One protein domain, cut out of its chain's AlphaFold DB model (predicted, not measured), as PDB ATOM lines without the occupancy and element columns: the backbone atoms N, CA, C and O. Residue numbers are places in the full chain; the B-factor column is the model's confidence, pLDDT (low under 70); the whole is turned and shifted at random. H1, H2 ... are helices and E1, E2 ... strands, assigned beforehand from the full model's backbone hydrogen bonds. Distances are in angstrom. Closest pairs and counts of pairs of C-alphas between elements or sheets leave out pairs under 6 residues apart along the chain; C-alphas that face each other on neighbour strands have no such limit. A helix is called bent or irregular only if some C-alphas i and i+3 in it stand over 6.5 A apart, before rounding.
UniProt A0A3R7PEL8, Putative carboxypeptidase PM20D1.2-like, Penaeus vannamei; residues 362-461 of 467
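What this domain is: This is residues 362 to 461 of the 467 residues of the protein "Putative carboxypeptidase PM20D1.2-like" of Penaeus vannamei (UniProt A0A3R7PEL8). This is a long, thin model: at one end the helix H1 has the open stretch 362 to 379 before it and the strand E1 near it, and at the other end the short helices H2, H3 and H4 make a small loose head, with H5 near H4 on the way back. Residues 394 to 403 lead from H1 out to the head, and after H5 the printed part returns through E1 toward the end where H1 lies. The printed part has 100 residues with five named helices and one named strand, in the order H1, H2, H3, H4, H5, E1. The class is mostly helix, though under half of the residues, 49 of the 100, are in named elements. The whole is extended, with a radius of gyration of the C-alphas of 21.4 A, and spans 67 by 20 by 19 A, a rod.

Where its parts are: Start at C-alpha 362 at (-6.842, -10.302, 32.461); residues 362 to 379 hold no named element. Find C-alpha 380 at (-19.110, -4.632, 37.852); from there H1, residues 380 to 393, runs 19.7 A to C-alpha 393. Next come H2, residues 404 to 412, 12.2 A long, and H3, residues 420 to 424. H4, residues 427 to 438, measures 12.5 A and is irregular: C-alphas 429 and 432 are 8.0 A apart. Then look for H5, residues 442 to 447, and for E1, residues 452 to 454, which ends at C-alpha 454 at (-9.299, -18.538, 37.760).

How they stand to each other: Begin with H1, which touches no helix; it is apart from H2, H3, H4 and H5. Its closest C-alphas to E1 are those of Leu 388 and Ala 454, 7.3 A apart. E1 pairs with no named strand. In the head, H2 and H3 only just touch, with 3 pairs of C-alphas within 8 A, the closest those of Leu 409 and Tyr 424 at 5.3 A. H4 only just touches H2, with residue 427 alone and 3 such pairs; the closest C-alphas, of Ala 406 and Thr 427, are 6.8 A apart. H3 and H4 touch only at the corner, and only just, with 3 pairs; C-alphas 423 and 430 are closest, at 6.1 A. H4 and H5 are close but not clearly touching, with Met 438 and Thr 444 the closest C-alphas at 4.9 A. In H1, H2, H3 and H5 every O i to N i+4 pair is within hydrogen-bond range; in H4, 6 of 8 are.

The domain as a whole: Look for the two farthest C-alphas at His 371 and His 414, 67.3 A apart. The printed part has no cut, and no link is long. The mean pLDDT of the printed part is 87.5; residues 460 to 461 are under 70.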
ATOM      1  N   ARG A 362      -6.318 -11.162  31.395       88.06
ATOM      2  CA  ARG A 362      -6.842 -10.302  32.461       88.06
ATOM      3  C   ARG A 362      -8.270  -9.918  32.111       88.06
ATOM      4  O   ARG A 362      -8.507  -9.405  31.022       88.06
ATOM      5  N   LEU A 363      -9.210 -10.190  33.017       88.56
ATOM      6  CA  LEU A 363     -10.606  -9.777  32.865       88.56
ATOM      7  C   LEU A 363     -10.896  -8.620  33.809       88.56
ATOM      8  O   LEU A 363     -10.695  -8.738  35.015       88.56
ATOM      9  N   GLU A 364     -11.406  -7.532  33.248       90.25
ATOM     10  CA  GLU A 364     -11.780  -6.336  33.990       90.25
ATOM     11  C   GLU A 364     -13.237  -5.992  33.721       90.25
ATOM     12  O   GLU A 364     -13.741  -6.142  32.605       90.25
ATOM     13  N   ALA A 365     -13.920  -5.540  34.765       89.75
ATOM     14  CA  ALA A 365     -15.262  -5.010  34.654       89.75
ATOM     15  C   ALA A 365     -15.325  -3.695  35.422       89.75
ATOM     16  O   ALA A 365     -15.154  -3.681  36.638       89.75
ATOM     17  N   ASP A 366     -15.626  -2.617  34.706       86.94
ATOM     18  CA  ASP A 366     -15.945  -1.321  35.295       86.94
ATOM     19  C   ASP A 366     -17.461  -1.141  35.410       86.94
ATOM     20  O   ASP A 366     -18.239  -1.658  34.594       86.94
ATOM     21  N   GLY A 367     -17.876  -0.409  36.439       83.69
ATOM     22  CA  GLY A 367     -19.272  -0.116  36.740       83.69
ATOM     23  C   GLY A 367     -19.389   1.061  37.700       83.69
ATOM     24  O   GLY A 367     -18.413   1.455  38.340       83.69
ATOM     25  N   GLU A 368     -20.584   1.636  37.782       80.50
ATOM     26  CA  GLU A 368     -20.832   2.797  38.633       80.50
ATOM     27  C   GLU A 368     -20.739   2.433  40.122       80.50
ATOM     28  O   GLU A 368     -21.219   1.388  40.568       80.50
ATOM     29  N   GLY A 369     -20.122   3.317  40.908       73.62
ATOM     30  CA  GLY A 369     -20.185   3.242  42.363       73.62
ATOM     31  C   GLY A 369     -21.552   3.709  42.865       73.62
ATOM     32  O   GLY A 369     -22.131   4.643  42.320       73.62
ATOM     33  N   GLY A 370     -22.059   3.091  43.930       71.56
ATOM     34  CA  GLY A 370     -23.360   3.441  44.495       71.56
ATOM     35  C   GLY A 370     -23.461   3.134  45.983       71.56
ATOM     36  O   GLY A 370     -22.690   2.342  46.532       71.56
ATOM     37  N   HIS A 371     -24.423   3.777  46.643       76.62
ATOM     38  CA  HIS A 371     -24.784   3.434  48.015       76.62
ATOM     39  C   HIS A 371     -25.365   2.014  48.025       76.62
ATOM     40  O   HIS A 371     -26.250   1.719  47.228       76.62
ATOM     41  N   SER A 372     -24.918   1.135  48.925       74.06
ATOM     42  CA  SER A 372     -25.325  -0.283  48.902       74.06
ATOM     43  C   SER A 372     -26.833  -0.504  49.079       74.06
ATOM     44  O   SER A 372     -27.347  -1.538  48.672       74.06
ATOM     45  N   SER A 373     -27.558   0.466  49.650       75.94
ATOM     46  CA  SER A 373     -29.029   0.431  49.732       75.94
ATOM     47  C   SER A 373     -29.756   0.879  48.455       75.94
ATOM     48  O   SER A 373     -30.966   0.692  48.357       75.94
ATOM     49  N   ILE A 374     -29.044   1.462  47.485       80.00
ATOM     50  CA  ILE A 374     -29.555   1.878  46.170       80.00
ATOM     51  C   ILE A 374     -28.540   1.419  45.109       80.00
ATOM     52  O   ILE A 374     -27.853   2.244  44.498       80.00
ATOM     53  N   PRO A 375     -28.356   0.099  44.942       79.19
ATOM     54  CA  PRO A 375     -27.339  -0.410  44.039       79.19
ATOM     55  C   PRO A 375     -27.703  -0.100  42.578       79.19
ATOM     56  O   PRO A 375     -28.884  -0.149  42.216       79.19
ATOM     57  N   PRO A 376     -26.710   0.170  41.713       81.12
ATOM     58  CA  PRO A 376     -26.945   0.250  40.279       81.12
ATOM     59  C   PRO A 376     -27.422  -1.107  39.740       81.12
ATOM     60  O   PRO A 376     -27.084  -2.167  40.274       81.12
ATOM     61  N   HIS A 377     -28.209  -1.074  38.661       82.62
ATOM     62  CA  HIS A 377     -28.730  -2.291  38.030       82.62
ATOM     63  C   HIS A 377     -27.620  -3.177  37.447       82.62
ATOM     64  O   HIS A 377     -27.717  -4.399  37.551       82.62
ATOM     65  N   ASP A 378     -26.578  -2.576  36.864       85.00
ATOM     66  CA  ASP A 378     -25.399  -3.291  36.369       85.00
ATOM     67  C   ASP A 378     -24.209  -3.082  37.311       85.00
ATOM     68  O   ASP A 378     -23.641  -1.994  37.399       85.00
ATOM     69  N   GLN A 379     -23.838  -4.134  38.037       87.06
ATOM     70  CA  GLN A 379     -22.729  -4.110  38.986       87.06
ATOM     71  C   GLN A 379     -21.521  -4.816  38.381       87.06
ATOM     72  O   GLN A 379     -21.583  -6.001  38.044       87.06
ATOM     73  N   ALA A 380     -20.390  -4.111  38.331       88.62
ATOM     74  CA  ALA A 380     -19.110  -4.632  37.852       88.62
ATOM     75  C   ALA A 380     -18.757  -6.005  38.448       88.62
ATOM     76  O   ALA A 380     -18.404  -6.931  37.719       88.62
ATOM     77  N   VAL A 381     -18.922  -6.156  39.769       88.19
ATOM     78  CA  VAL A 381     -18.631  -7.404  40.490       88.19
ATOM     79  C   VAL A 381     -19.521  -8.549  40.005       88.19
ATOM     80  O   VAL A 381     -19.025  -9.645  39.760       88.19
ATOM     81  N   THR A 382     -20.818  -8.311  39.807       89.50
ATOM     82  CA  THR A 382     -21.757  -9.330  39.311       89.50
ATOM     83  C   THR A 382     -21.467  -9.709  37.860       89.50
ATOM     84  O   THR A 382     -21.538 -10.888  37.507       89.50
ATOM     85  N   ARG A 383     -21.089  -8.738  37.021       91.50
ATOM     86  CA  ARG A 383     -20.655  -8.972  35.637       91.50
ATOM     87  C   ARG A 383     -19.393  -9.828  35.580       91.50
ATOM     88  O   ARG A 383     -19.376 -10.832  34.869       91.50
ATOM     89  N   LEU A 384     -18.374  -9.479  36.369       91.94
ATOM     90  CA  LEU A 384     -17.132 -10.247  36.461       91.94
ATOM     91  C   LEU A 384     -17.399 -11.660  36.992       91.94
ATOM     92  O   LEU A 384     -16.962 -12.632  36.383       91.94
ATOM     93  N   ALA A 385     -18.187 -11.794  38.063       91.69
ATOM     94  CA  ALA A 385     -18.586 -13.094  38.599       91.69
ATOM     95  C   ALA A 385     -19.319 -13.945  37.550       91.69
ATOM     96  O   ALA A 385     -19.037 -15.133  37.408       91.69
ATOM     97  N   SER A 386     -20.209 -13.340  36.760       92.75
ATOM     98  CA  SER A 386     -20.911 -14.036  35.675       92.75
ATOM     99  C   SER A 386     -19.954 -14.491  34.572       92.75
ATOM    100  O   SER A 386     -20.082 -15.610  34.078       92.75
ATOM    101  N   ALA A 387     -18.965 -13.668  34.207       91.69
ATOM    102  CA  ALA A 387     -17.932 -14.046  33.245       91.69
ATOM    103  C   ALA A 387     -17.091 -15.235  33.749       91.69
ATOM    104  O   ALA A 387     -16.876 -16.189  33.004       91.69
ATOM    105  N   LEU A 388     -16.695 -15.224  35.027       91.19
ATOM    106  CA  LEU A 388     -15.974 -16.328  35.670       91.19
ATOM    107  C   LEU A 388     -16.792 -17.629  35.668       91.19
ATOM    108  O   LEU A 388     -16.290 -18.680  35.271       91.19
ATOM    109  N   VAL A 389     -18.070 -17.551  36.049       92.44
ATOM    110  CA  VAL A 389     -18.986 -18.702  36.021       92.44
ATOM    111  C   VAL A 389     -19.162 -19.228  34.597       92.44
ATOM    112  O   VAL A 389     -19.196 -20.440  34.397       92.44
ATOM    113  N   ASN A 390     -19.243 -18.346  33.600       92.38
ATOM    114  CA  ASN A 390     -19.361 -18.753  32.202       92.38
ATOM    115  C   ASN A 390     -18.112 -19.497  31.713       92.38
ATOM    116  O   ASN A 390     -18.263 -20.520  31.050       92.38
ATOM    117  N   LEU A 391     -16.904 -19.057  32.078       88.88
ATOM    118  CA  LEU A 391     -15.671 -19.773  31.725       88.88
ATOM    119  C   LEU A 391     -15.665 -21.207  32.265       88.88
ATOM    120  O   LEU A 391     -15.296 -22.134  31.551       88.88
ATOM    121  N   GLN A 392     -16.124 -21.408  33.502       87.69
ATOM    122  CA  GLN A 392     -16.211 -22.747  34.085       87.69
ATOM    123  C   GLN A 392     -17.358 -23.578  33.487       87.69
ATOM    124  O   GLN A 392     -17.226 -24.789  33.316       87.69
ATOM    125  N   ARG A 393     -18.497 -22.943  33.176       92.50
ATOM    126  CA  ARG A 393     -19.688 -23.609  32.627       92.50
ATOM    127  C   ARG A 393     -19.488 -24.086  31.187       92.50
ATOM    128  O   ARG A 393     -20.110 -25.073  30.799       92.50
ATOM    129  N   TYR A 394     -18.649 -23.402  30.415       90.88
ATOM    130  CA  TYR A 394     -18.380 -23.706  29.010       90.88
ATOM    131  C   TYR A 394     -16.909 -24.102  28.816       90.88
ATOM    132  O   TYR A 394     -16.132 -23.321  28.261       90.88
ATOM    133  N   PRO A 395     -16.506 -25.306  29.272       87.31
ATOM    134  CA  PRO A 395     -15.153 -25.792  29.045       87.31
ATOM    135  C   PRO A 395     -14.887 -25.952  27.545       87.31
ATOM    136  O   PRO A 395     -15.796 -26.231  26.759       87.31
ATOM    137  N   GLN A 396     -13.620 -25.824  27.156       91.56
ATOM    138  CA  GLN A 396     -13.190 -26.048  25.775       91.56
ATOM    139  C   GLN A 396     -13.533 -27.473  25.305       91.56
ATOM    140  O   GLN A 396     -13.667 -28.381  26.133       91.56
ATOM    141  N   PRO A 397     -13.712 -27.711  23.996       92.06
ATOM    142  CA  PRO A 397     -14.007 -29.047  23.489       92.06
ATOM    143  C   PRO A 397     -12.882 -30.036  23.820       92.06
ATOM    144  O   PRO A 397     -11.741 -29.655  24.080       92.06
ATOM    145  N   SER A 398     -13.226 -31.326  23.847       92.19
ATOM    146  CA  SER A 398     -12.206 -32.373  23.887       92.19
ATOM    147  C   SER A 398     -11.554 -32.488  22.514       92.19
ATOM    148  O   SER A 398     -12.257 -32.651  21.518       92.19
ATOM    149  N   MET A 399     -10.228 -32.457  22.513       90.69
ATOM    150  CA  MET A 399      -9.345 -32.589  21.358       90.69
ATOM    151  C   MET A 399      -8.791 -34.015  21.219       90.69
ATOM    152  O   MET A 399      -7.829 -34.231  20.496       90.69
ATOM    153  N   PHE A 400      -9.367 -34.990  21.935       91.62
ATOM    154  CA  PHE A 400      -8.910 -36.376  21.860       91.62
ATOM    155  C   PHE A 400      -8.962 -36.892  20.417       91.62
ATOM    156  O   PHE A 400     -10.012 -36.793  19.772       91.62
ATOM    157  N   GLY A 401      -7.856 -37.484  19.969       88.12
ATOM    158  CA  GLY A 401      -7.650 -37.982  18.611       88.12
ATOM    159  C   GLY A 401      -6.900 -37.005  17.704       88.12
ATOM    160  O   GLY A 401      -6.568 -37.380  16.582       88.12
ATOM    161  N   GLU A 402      -6.637 -35.777  18.158       85.56
ATOM    162  CA  GLU A 402      -5.921 -34.756  17.381       85.56
ATOM    163  C   GLU A 402      -4.458 -34.579  17.809       85.56
ATOM    164  O   GLU A 402      -3.700 -33.906  17.106       85.56
ATOM    165  N   GLY A 403      -4.054 -35.159  18.941       84.00
ATOM    166  CA  GLY A 403      -2.694 -35.080  19.458       84.00
ATOM    167  C   GLY A 403      -2.050 -36.445  19.692       84.00
ATOM    168  O   GLY A 403      -2.529 -37.497  19.263       84.00
ATOM    169  N   THR A 404      -0.928 -36.410  20.403       86.75
ATOM    170  CA  THR A 404      -0.075 -37.569  20.696       86.75
ATOM    171  C   THR A 404      -0.692 -38.521  21.720       86.75
ATOM    172  O   THR A 404      -0.227 -39.648  21.882       86.75
ATOM    173  N   GLU A 405      -1.787 -38.132  22.382       86.94
ATOM    174  CA  GLU A 405      -2.481 -38.966  23.361       86.94
ATOM    175  C   GLU A 405      -3.121 -40.217  22.744       86.94
ATOM    176  O   GLU A 405      -3.174 -41.273  23.379       86.94
ATOM    177  N   ALA A 406      -3.600 -40.122  21.500       87.06
ATOM    178  CA  ALA A 406      -4.172 -41.264  20.797       87.06
ATOM    179  C   ALA A 406      -3.079 -42.252  20.360       87.06
ATOM    180  O   ALA A 406      -3.276 -43.471  20.451       87.06
ATOM    181  N   ASP A 407      -1.921 -41.732  19.952       86.56
ATOM    182  CA  ASP A 407      -0.739 -42.535  19.636       86.56
ATOM    183  C   ASP A 407      -0.225 -43.240  20.888       86.56
ATOM    184  O   ASP A 407      -0.005 -44.448  20.856       86.56
ATOM    185  N   LEU A 408      -0.143 -42.529  22.017       86.50
ATOM    186  CA  LEU A 408       0.214 -43.097  23.316       86.50
ATOM    187  C   LEU A 408      -0.684 -44.296  23.665       86.50
ATOM    188  O   LEU A 408      -0.179 -45.383  23.954       86.50
ATOM    189  N   LEU A 409      -2.011 -44.144  23.576       88.44
ATOM    190  CA  LEU A 409      -2.949 -45.250  23.814       88.44
ATOM    191  C   LEU A 409      -2.703 -46.430  22.872       88.44
ATOM    192  O   LEU A 409      -2.673 -47.583  23.306       88.44
ATOM    193  N   THR A 410      -2.519 -46.143  21.587       88.25
ATOM    194  CA  THR A 410      -2.365 -47.166  20.551       88.25
ATOM    195  C   THR A 410      -1.058 -47.942  20.729       88.25
ATOM    196  O   THR A 410      -1.061 -49.175  20.694       88.25
ATOM    197  N   LEU A 411       0.048 -47.242  20.991       86.62
ATOM    198  CA  LEU A 411       1.366 -47.827  21.240       86.62
ATOM    199  C   LEU A 411       1.350 -48.710  22.491       86.62
ATOM    200  O   LEU A 411       1.891 -49.819  22.483       86.62
ATOM    201  N   MET A 412       0.664 -48.275  23.548       86.25
ATOM    202  CA  MET A 412       0.587 -49.014  24.809       86.25
ATOM    203  C   MET A 412      -0.459 -50.135  24.819       86.25
ATOM    204  O   MET A 412      -0.416 -51.005  25.691       86.25
ATOM    205  N   ALA A 413      -1.372 -50.187  23.844       90.44
ATOM    206  CA  ALA A 413      -2.479 -51.145  23.820       90.44
ATOM    207  C   ALA A 413      -2.030 -52.609  23.963       90.44
ATOM    208  O   ALA A 413      -2.736 -53.435  24.544       90.44
ATOM    209  N   HIS A 414      -0.840 -52.948  23.457       87.88
ATOM    210  CA  HIS A 414      -0.306 -54.304  23.529       87.88
ATOM    211  C   HIS A 414       0.098 -54.740  24.951       87.88
ATOM    212  O   HIS A 414       0.078 -55.946  25.225       87.88
ATOM    213  N   LYS A 415       0.409 -53.782  25.834       89.44
ATOM    214  CA  LYS A 415       0.730 -53.992  27.254       89.44
ATOM    215  C   LYS A 415      -0.502 -53.991  28.156       89.44
ATOM    216  O   LYS A 415      -0.445 -54.547  29.244       89.44
ATOM    217  N   ALA A 416      -1.617 -53.432  27.691       89.56
ATOM    218  CA  ALA A 416      -2.857 -53.416  28.454       89.56
ATOM    219  C   ALA A 416      -3.500 -54.814  28.569       89.56
ATOM    220  O   ALA A 416      -3.429 -55.646  27.652       89.56
ATOM    221  N   SER A 417      -4.188 -55.048  29.686       92.31
ATOM    222  CA  SER A 417      -4.985 -56.249  29.934       92.31
ATOM    223  C   SER A 417      -6.290 -56.255  29.127       92.31
ATOM    224  O   SER A 417      -6.744 -55.237  28.596       92.31
ATOM    225  N   TRP A 418      -6.921 -57.422  28.988       90.56
ATOM    226  CA  TRP A 418      -8.263 -57.519  28.402       90.56
ATOM    227  C   TRP A 418      -9.299 -57.031  29.436       90.56
ATOM    228  O   TRP A 418      -9.179 -57.417  30.597       90.56
ATOM    229  N   PRO A 419     -10.309 -56.207  29.086       91.62
ATOM    230  CA  PRO A 419     -10.724 -55.750  27.750       91.62
ATOM    231  C   PRO A 419     -10.014 -54.486  27.238       91.62
ATOM    232  O   PRO A 419     -10.201 -54.123  26.078       91.62
ATOM    233  N   HIS A 420      -9.226 -53.803  28.069       91.12
ATOM    234  CA  HIS A 420      -8.632 -52.494  27.774       91.12
ATOM    235  C   HIS A 420      -7.800 -52.484  26.489       91.12
ATOM    236  O   HIS A 420      -7.940 -51.576  25.675       91.12
ATOM    237  N   LYS A 421      -7.042 -53.555  26.230       92.50
ATOM    238  CA  LYS A 421      -6.329 -53.773  24.961       92.50
ATOM    239  C   LYS A 421      -7.215 -53.585  23.727       92.50
ATOM    240  O   LYS A 421      -6.779 -52.967  22.762       92.50
ATOM    241  N   LEU A 422      -8.449 -54.099  23.739       93.44
ATOM    242  CA  LEU A 422      -9.372 -53.960  22.606       93.44
ATOM    243  C   LEU A 422      -9.763 -52.495  22.391       93.44
ATOM    244  O   LEU A 422      -9.844 -52.049  21.248       93.44
ATOM    245  N   VAL A 423      -9.986 -51.764  23.483       93.12
ATOM    246  CA  VAL A 423     -10.363 -50.349  23.454       93.12
ATOM    247  C   VAL A 423      -9.200 -49.501  22.942       93.12
ATOM    248  O   VAL A 423      -9.363 -48.762  21.974       93.12
ATOM    249  N   TYR A 424      -8.016 -49.651  23.538       91.62
ATOM    250  CA  TYR A 424      -6.837 -48.845  23.212       91.62
ATOM    251  C   TYR A 424      -6.264 -49.154  21.825       91.62
ATOM    252  O   TYR A 424      -5.758 -48.257  21.168       91.62
ATOM    253  N   ALA A 425      -6.396 -50.387  21.323       92.38
ATOM    254  CA  ALA A 425      -5.981 -50.720  19.957       92.38
ATOM    255  C   ALA A 425      -6.946 -50.186  18.879       92.38
ATOM    256  O   ALA A 425      -6.611 -50.185  17.698       92.38
ATOM    257  N   ASN A 426      -8.160 -49.776  19.263       93.44
ATOM    258  CA  ASN A 426      -9.205 -49.318  18.347       93.44
ATOM    259  C   ASN A 426      -9.747 -47.953  18.788       93.44
ATOM    260  O   ASN A 426     -10.962 -47.760  18.874       93.44
ATOM    261  N   THR A 427      -8.850 -47.001  19.068       92.62
ATOM    262  CA  THR A 427      -9.206 -45.630  19.480       92.62
ATOM    263  C   THR A 427     -10.203 -44.978  18.524       92.62
ATOM    264  O   THR A 427     -11.152 -44.359  18.987       92.62
ATOM    265  N   TRP A 428     -10.074 -45.211  17.214       91.06
ATOM    266  CA  TRP A 428     -11.010 -44.744  16.181       91.06
ATOM    267  C   TRP A 428     -12.459 -45.232  16.376       91.06
ATOM    268  O   TRP A 428     -13.404 -44.547  15.997       91.06
ATOM    269  N   LEU A 429     -12.651 -46.425  16.952       93.56
ATOM    270  CA  LEU A 429     -13.969 -47.021  17.190       93.56
ATOM    271  C   LEU A 429     -14.532 -46.601  18.550       93.56
ATOM    272  O   LEU A 429     -15.735 -46.379  18.691       93.56
ATOM    273  N   PHE A 430     -13.661 -46.514  19.557       93.94
ATOM    274  CA  PHE A 430     -14.035 -46.219  20.940       93.94
ATOM    275  C   PHE A 430     -13.817 -44.753  21.337       93.94
ATOM    276  O   PHE A 430     -13.940 -44.421  22.514       93.94
ATOM    277  N   GLU A 431     -13.560 -43.862  20.379       93.19
ATOM    278  CA  GLU A 431     -13.306 -42.436  20.603       93.19
ATOM    279  C   GLU A 431     -14.363 -41.766  21.503       93.19
ATOM    280  O   GLU A 431     -13.977 -41.139  22.494       93.19
ATOM    281  N   PRO A 432     -15.688 -41.934  21.282       93.12
ATOM    282  CA  PRO A 432     -16.684 -41.287  22.136       93.12
ATOM    283  C   PRO A 432     -16.641 -41.797  23.581       93.12
ATOM    284  O   PRO A 432     -16.882 -41.039  24.519       93.12
ATOM    285  N   LEU A 433     -16.316 -43.080  23.770       91.81
ATOM    286  CA  LEU A 433     -16.188 -43.693  25.089       91.81
ATOM    287  C   LEU A 433     -14.932 -43.180  25.805       91.81
ATOM    288  O   LEU A 433     -15.018 -42.769  26.961       91.81
ATOM    289  N   LEU A 434     -13.792 -43.155  25.112       91.69
ATOM    290  CA  LEU A 434     -12.520 -42.663  25.640       91.69
ATOM    291  C   LEU A 434     -12.618 -41.188  26.041       91.69
ATOM    292  O   LEU A 434     -12.234 -40.843  27.155       91.69
ATOM    293  N   LYS A 435     -13.256 -40.346  25.216       92.38
ATOM    294  CA  LYS A 435     -13.548 -38.939  25.544       92.38
ATOM    295  C   LYS A 435     -14.310 -38.790  26.859       92.38
ATOM    296  O   LYS A 435     -13.970 -37.934  27.679       92.38
ATOM    297  N   VAL A 436     -15.333 -39.617  27.078       91.38
ATOM    298  CA  VAL A 436     -16.126 -39.593  28.315       91.38
ATOM    299  C   VAL A 436     -15.303 -40.067  29.508       91.38
ATOM    300  O   VAL A 436     -15.356 -39.426  30.552       91.38
ATOM    301  N   ILE A 437     -14.551 -41.162  29.368       89.31
ATOM    302  CA  ILE A 437     -13.740 -41.726  30.454       89.31
ATOM    303  C   ILE A 437     -12.641 -40.746  30.867       89.31
ATOM    304  O   ILE A 437     -12.555 -40.396  32.041       89.31
ATOM    305  N   MET A 438     -11.861 -40.245  29.909       89.50
ATOM    306  CA  MET A 438     -10.770 -39.302  30.166       89.50
ATOM    307  C   MET A 438     -11.275 -37.948  30.678       89.50
ATOM    308  O   MET A 438     -10.576 -37.261  31.402       89.50
ATOM    309  N   SER A 439     -12.521 -37.560  30.388       90.88
ATOM    310  CA  SER A 439     -13.100 -36.343  30.978       90.88
ATOM    311  C   SER A 439     -13.441 -36.478  32.474       90.88
ATOM    312  O   SER A 439     -13.827 -35.483  33.083       90.88
ATOM    313  N   ARG A 440     -13.365 -37.681  33.072       87.94
ATOM    314  CA  ARG A 440     -13.749 -37.913  34.481       87.94
ATOM    315  C   ARG A 440     -12.637 -37.619  35.485       87.94
ATOM    316  O   ARG A 440     -12.958 -37.203  36.595       87.94
ATOM    317  N   SER A 441     -11.372 -37.852  35.133       85.00
ATOM    318  CA  SER A 441     -10.224 -37.524  35.994       85.00
ATOM    319  C   SER A 441      -9.673 -36.152  35.613       85.00
ATOM    320  O   SER A 441      -9.744 -35.748  34.455       85.00
ATOM    321  N   ARG A 442      -9.141 -35.408  36.587       85.94
ATOM    322  CA  ARG A 442      -8.600 -34.061  36.341       85.94
ATOM    323  C   ARG A 442      -7.367 -34.121  35.440       85.94
ATOM    324  O   ARG A 442      -7.233 -33.308  34.530       85.94
ATOM    325  N   GLU A 443      -6.537 -35.123  35.679       83.56
ATOM    326  CA  GLU A 443      -5.265 -35.407  35.026       83.56
ATOM    327  C   GLU A 443      -5.505 -35.790  33.558       83.56
ATOM    328  O   GLU A 443      -5.042 -35.117  32.639       83.56
ATOM    329  N   THR A 444      -6.345 -36.801  33.322       86.44
ATOM    330  CA  THR A 444      -6.672 -37.258  31.960       86.44
ATOM    331  C   THR A 444      -7.485 -36.232  31.172       86.44
ATOM    332  O   THR A 444      -7.306 -36.105  29.960       86.44
ATOM    333  N   ASN A 445      -8.310 -35.425  31.843       89.38
ATOM    334  CA  ASN A 445      -9.032 -34.331  31.207       89.38
ATOM    335  C   ASN A 445      -8.087 -33.212  30.749       89.38
ATOM    336  O   ASN A 445      -8.329 -32.602  29.710       89.38
ATOM    337  N   ALA A 446      -7.011 -32.944  31.495       88.88
ATOM    338  CA  ALA A 446      -6.021 -31.941  31.118       88.88
ATOM    339  C   ALA A 446      -5.245 -32.324  29.848       88.88
ATOM    340  O   ALA A 446      -4.885 -31.427  29.085       88.88
ATOM    341  N   ILE A 447      -5.054 -33.621  29.584       87.81
ATOM    342  CA  ILE A 447      -4.422 -34.126  28.354       87.81
ATOM    343  C   ILE A 447      -5.297 -33.820  27.130       87.81
ATOM    344  O   ILE A 447      -4.826 -33.272  26.143       87.81
ATOM    345  N   ILE A 448      -6.601 -34.103  27.209       91.19
ATOM    346  CA  ILE A 448      -7.503 -34.036  26.045       91.19
ATOM    347  C   ILE A 448      -8.195 -32.684  25.854       91.19
ATOM    348  O   ILE A 448      -9.100 -32.585  25.024       91.19
ATOM    349  N   ARG A 449      -7.885 -31.660  26.655       91.38
ATOM    350  CA  ARG A 449      -8.645 -30.399  26.660       91.38
ATOM    351  C   ARG A 449      -7.797 -29.205  27.088       91.38
ATOM    352  O   ARG A 449      -7.007 -29.275  28.029       91.38
ATOM    353  N   THR A 450      -8.038 -28.048  26.470       90.69
ATOM    354  CA  THR A 450      -7.569 -26.761  27.008       90.69
ATOM    355  C   THR A 450      -8.224 -26.491  28.360       90.69
ATOM    356  O   THR A 450      -9.440 -26.330  28.466       90.69
ATOM    357  N   THR A 451      -7.401 -26.428  29.401       90.56
ATOM    358  CA  THR A 451      -7.834 -26.149  30.767       90.56
ATOM    359  C   THR A 451      -7.834 -24.645  31.018       90.56
ATOM    360  O   THR A 451      -7.036 -23.893  30.449       90.56
ATOM    361  N   THR A 452      -8.758 -24.201  31.865       88.69
ATOM    362  CA  THR A 452      -8.905 -22.804  32.284       88.69
ATOM    363  C   THR A 452      -9.047 -22.763  33.796       88.69
ATOM    364  O   THR A 452      -9.908 -23.459  34.340       88.69
ATOM    365  N   ALA A 453      -8.250 -21.932  34.464       87.31
ATOM    366  CA  ALA A 453      -8.332 -21.735  35.906       87.31
ATOM    367  C   ALA A 453      -8.357 -20.240  36.251       87.31
ATOM    368  O   ALA A 453      -7.552 -19.458  35.743       87.31
ATOM    369  N   ALA A 454      -9.288 -19.852  37.126       85.00
ATOM    370  CA  ALA A 454      -9.299 -18.538  37.760       85.00
ATOM    371  C   ALA A 454      -8.547 -18.648  39.091       85.00
ATOM    372  O   ALA A 454      -8.995 -19.362  39.987       85.00
ATOM    373  N   THR A 455      -7.398 -17.985  39.202       80.19
ATOM    374  CA  THR A 455      -6.484 -18.162  40.344       80.19
ATOM    375  C   THR A 455      -6.463 -16.964  41.288       80.19
ATOM    376  O   THR A 455      -6.325 -17.143  42.494       80.19
ATOM    377  N   ILE A 456      -6.648 -15.745  40.773       81.31
ATOM    378  CA  ILE A 456      -6.624 -14.506  41.562       81.31
ATOM    379  C   ILE A 456      -7.889 -13.705  41.268       81.31
ATOM    380  O   ILE A 456      -8.206 -13.474  40.107       81.31
ATOM    381  N   VAL A 457      -8.589 -13.236  42.305       83.00
ATOM    382  CA  VAL A 457      -9.724 -12.307  42.181       83.00
ATOM    383  C   VAL A 457      -9.488 -11.118  43.108       83.00
ATOM    384  O   VAL A 457      -9.327 -11.296  44.313       83.00
ATOM    385  N   ARG A 458      -9.483  -9.902  42.554       79.56
ATOM    386  CA  ARG A 458      -9.441  -8.639  43.309       79.56
ATOM    387  C   ARG A 458     -10.743  -7.877  43.059       79.56
ATOM    388  O   ARG A 458     -11.147  -7.744  41.908       79.56
ATOM    389  N   ALA A 459     -11.414  -7.403  44.112       74.81
ATOM    390  CA  ALA A 459     -12.676  -6.670  43.980       74.81
ATOM    391  C   ALA A 459     -12.885  -5.639  45.103       74.81
ATOM    392  O   ALA A 459     -12.759  -5.969  46.279       74.81
ATOM    393  N   GLY A 460     -13.296  -4.422  44.719       67.12
ATOM    394  CA  GLY A 460     -13.684  -3.338  45.628       67.12
ATOM    395  C   GLY A 460     -12.519  -2.663  46.365       67.12
ATOM    396  O   GLY A 460     -11.455  -3.242  46.551       67.12
ATOM    397  N   VAL A 461     -12.722  -1.411  46.790       63.72
ATOM    398  CA  VAL A 461     -11.717  -0.624  47.547       63.72
ATOM    399  C   VAL A 461     -12.194  -0.308  48.971       63.72
ATOM    400  O   VAL A 461     -11.391  -0.058  49.865       63.72
TER     401      VAL A 461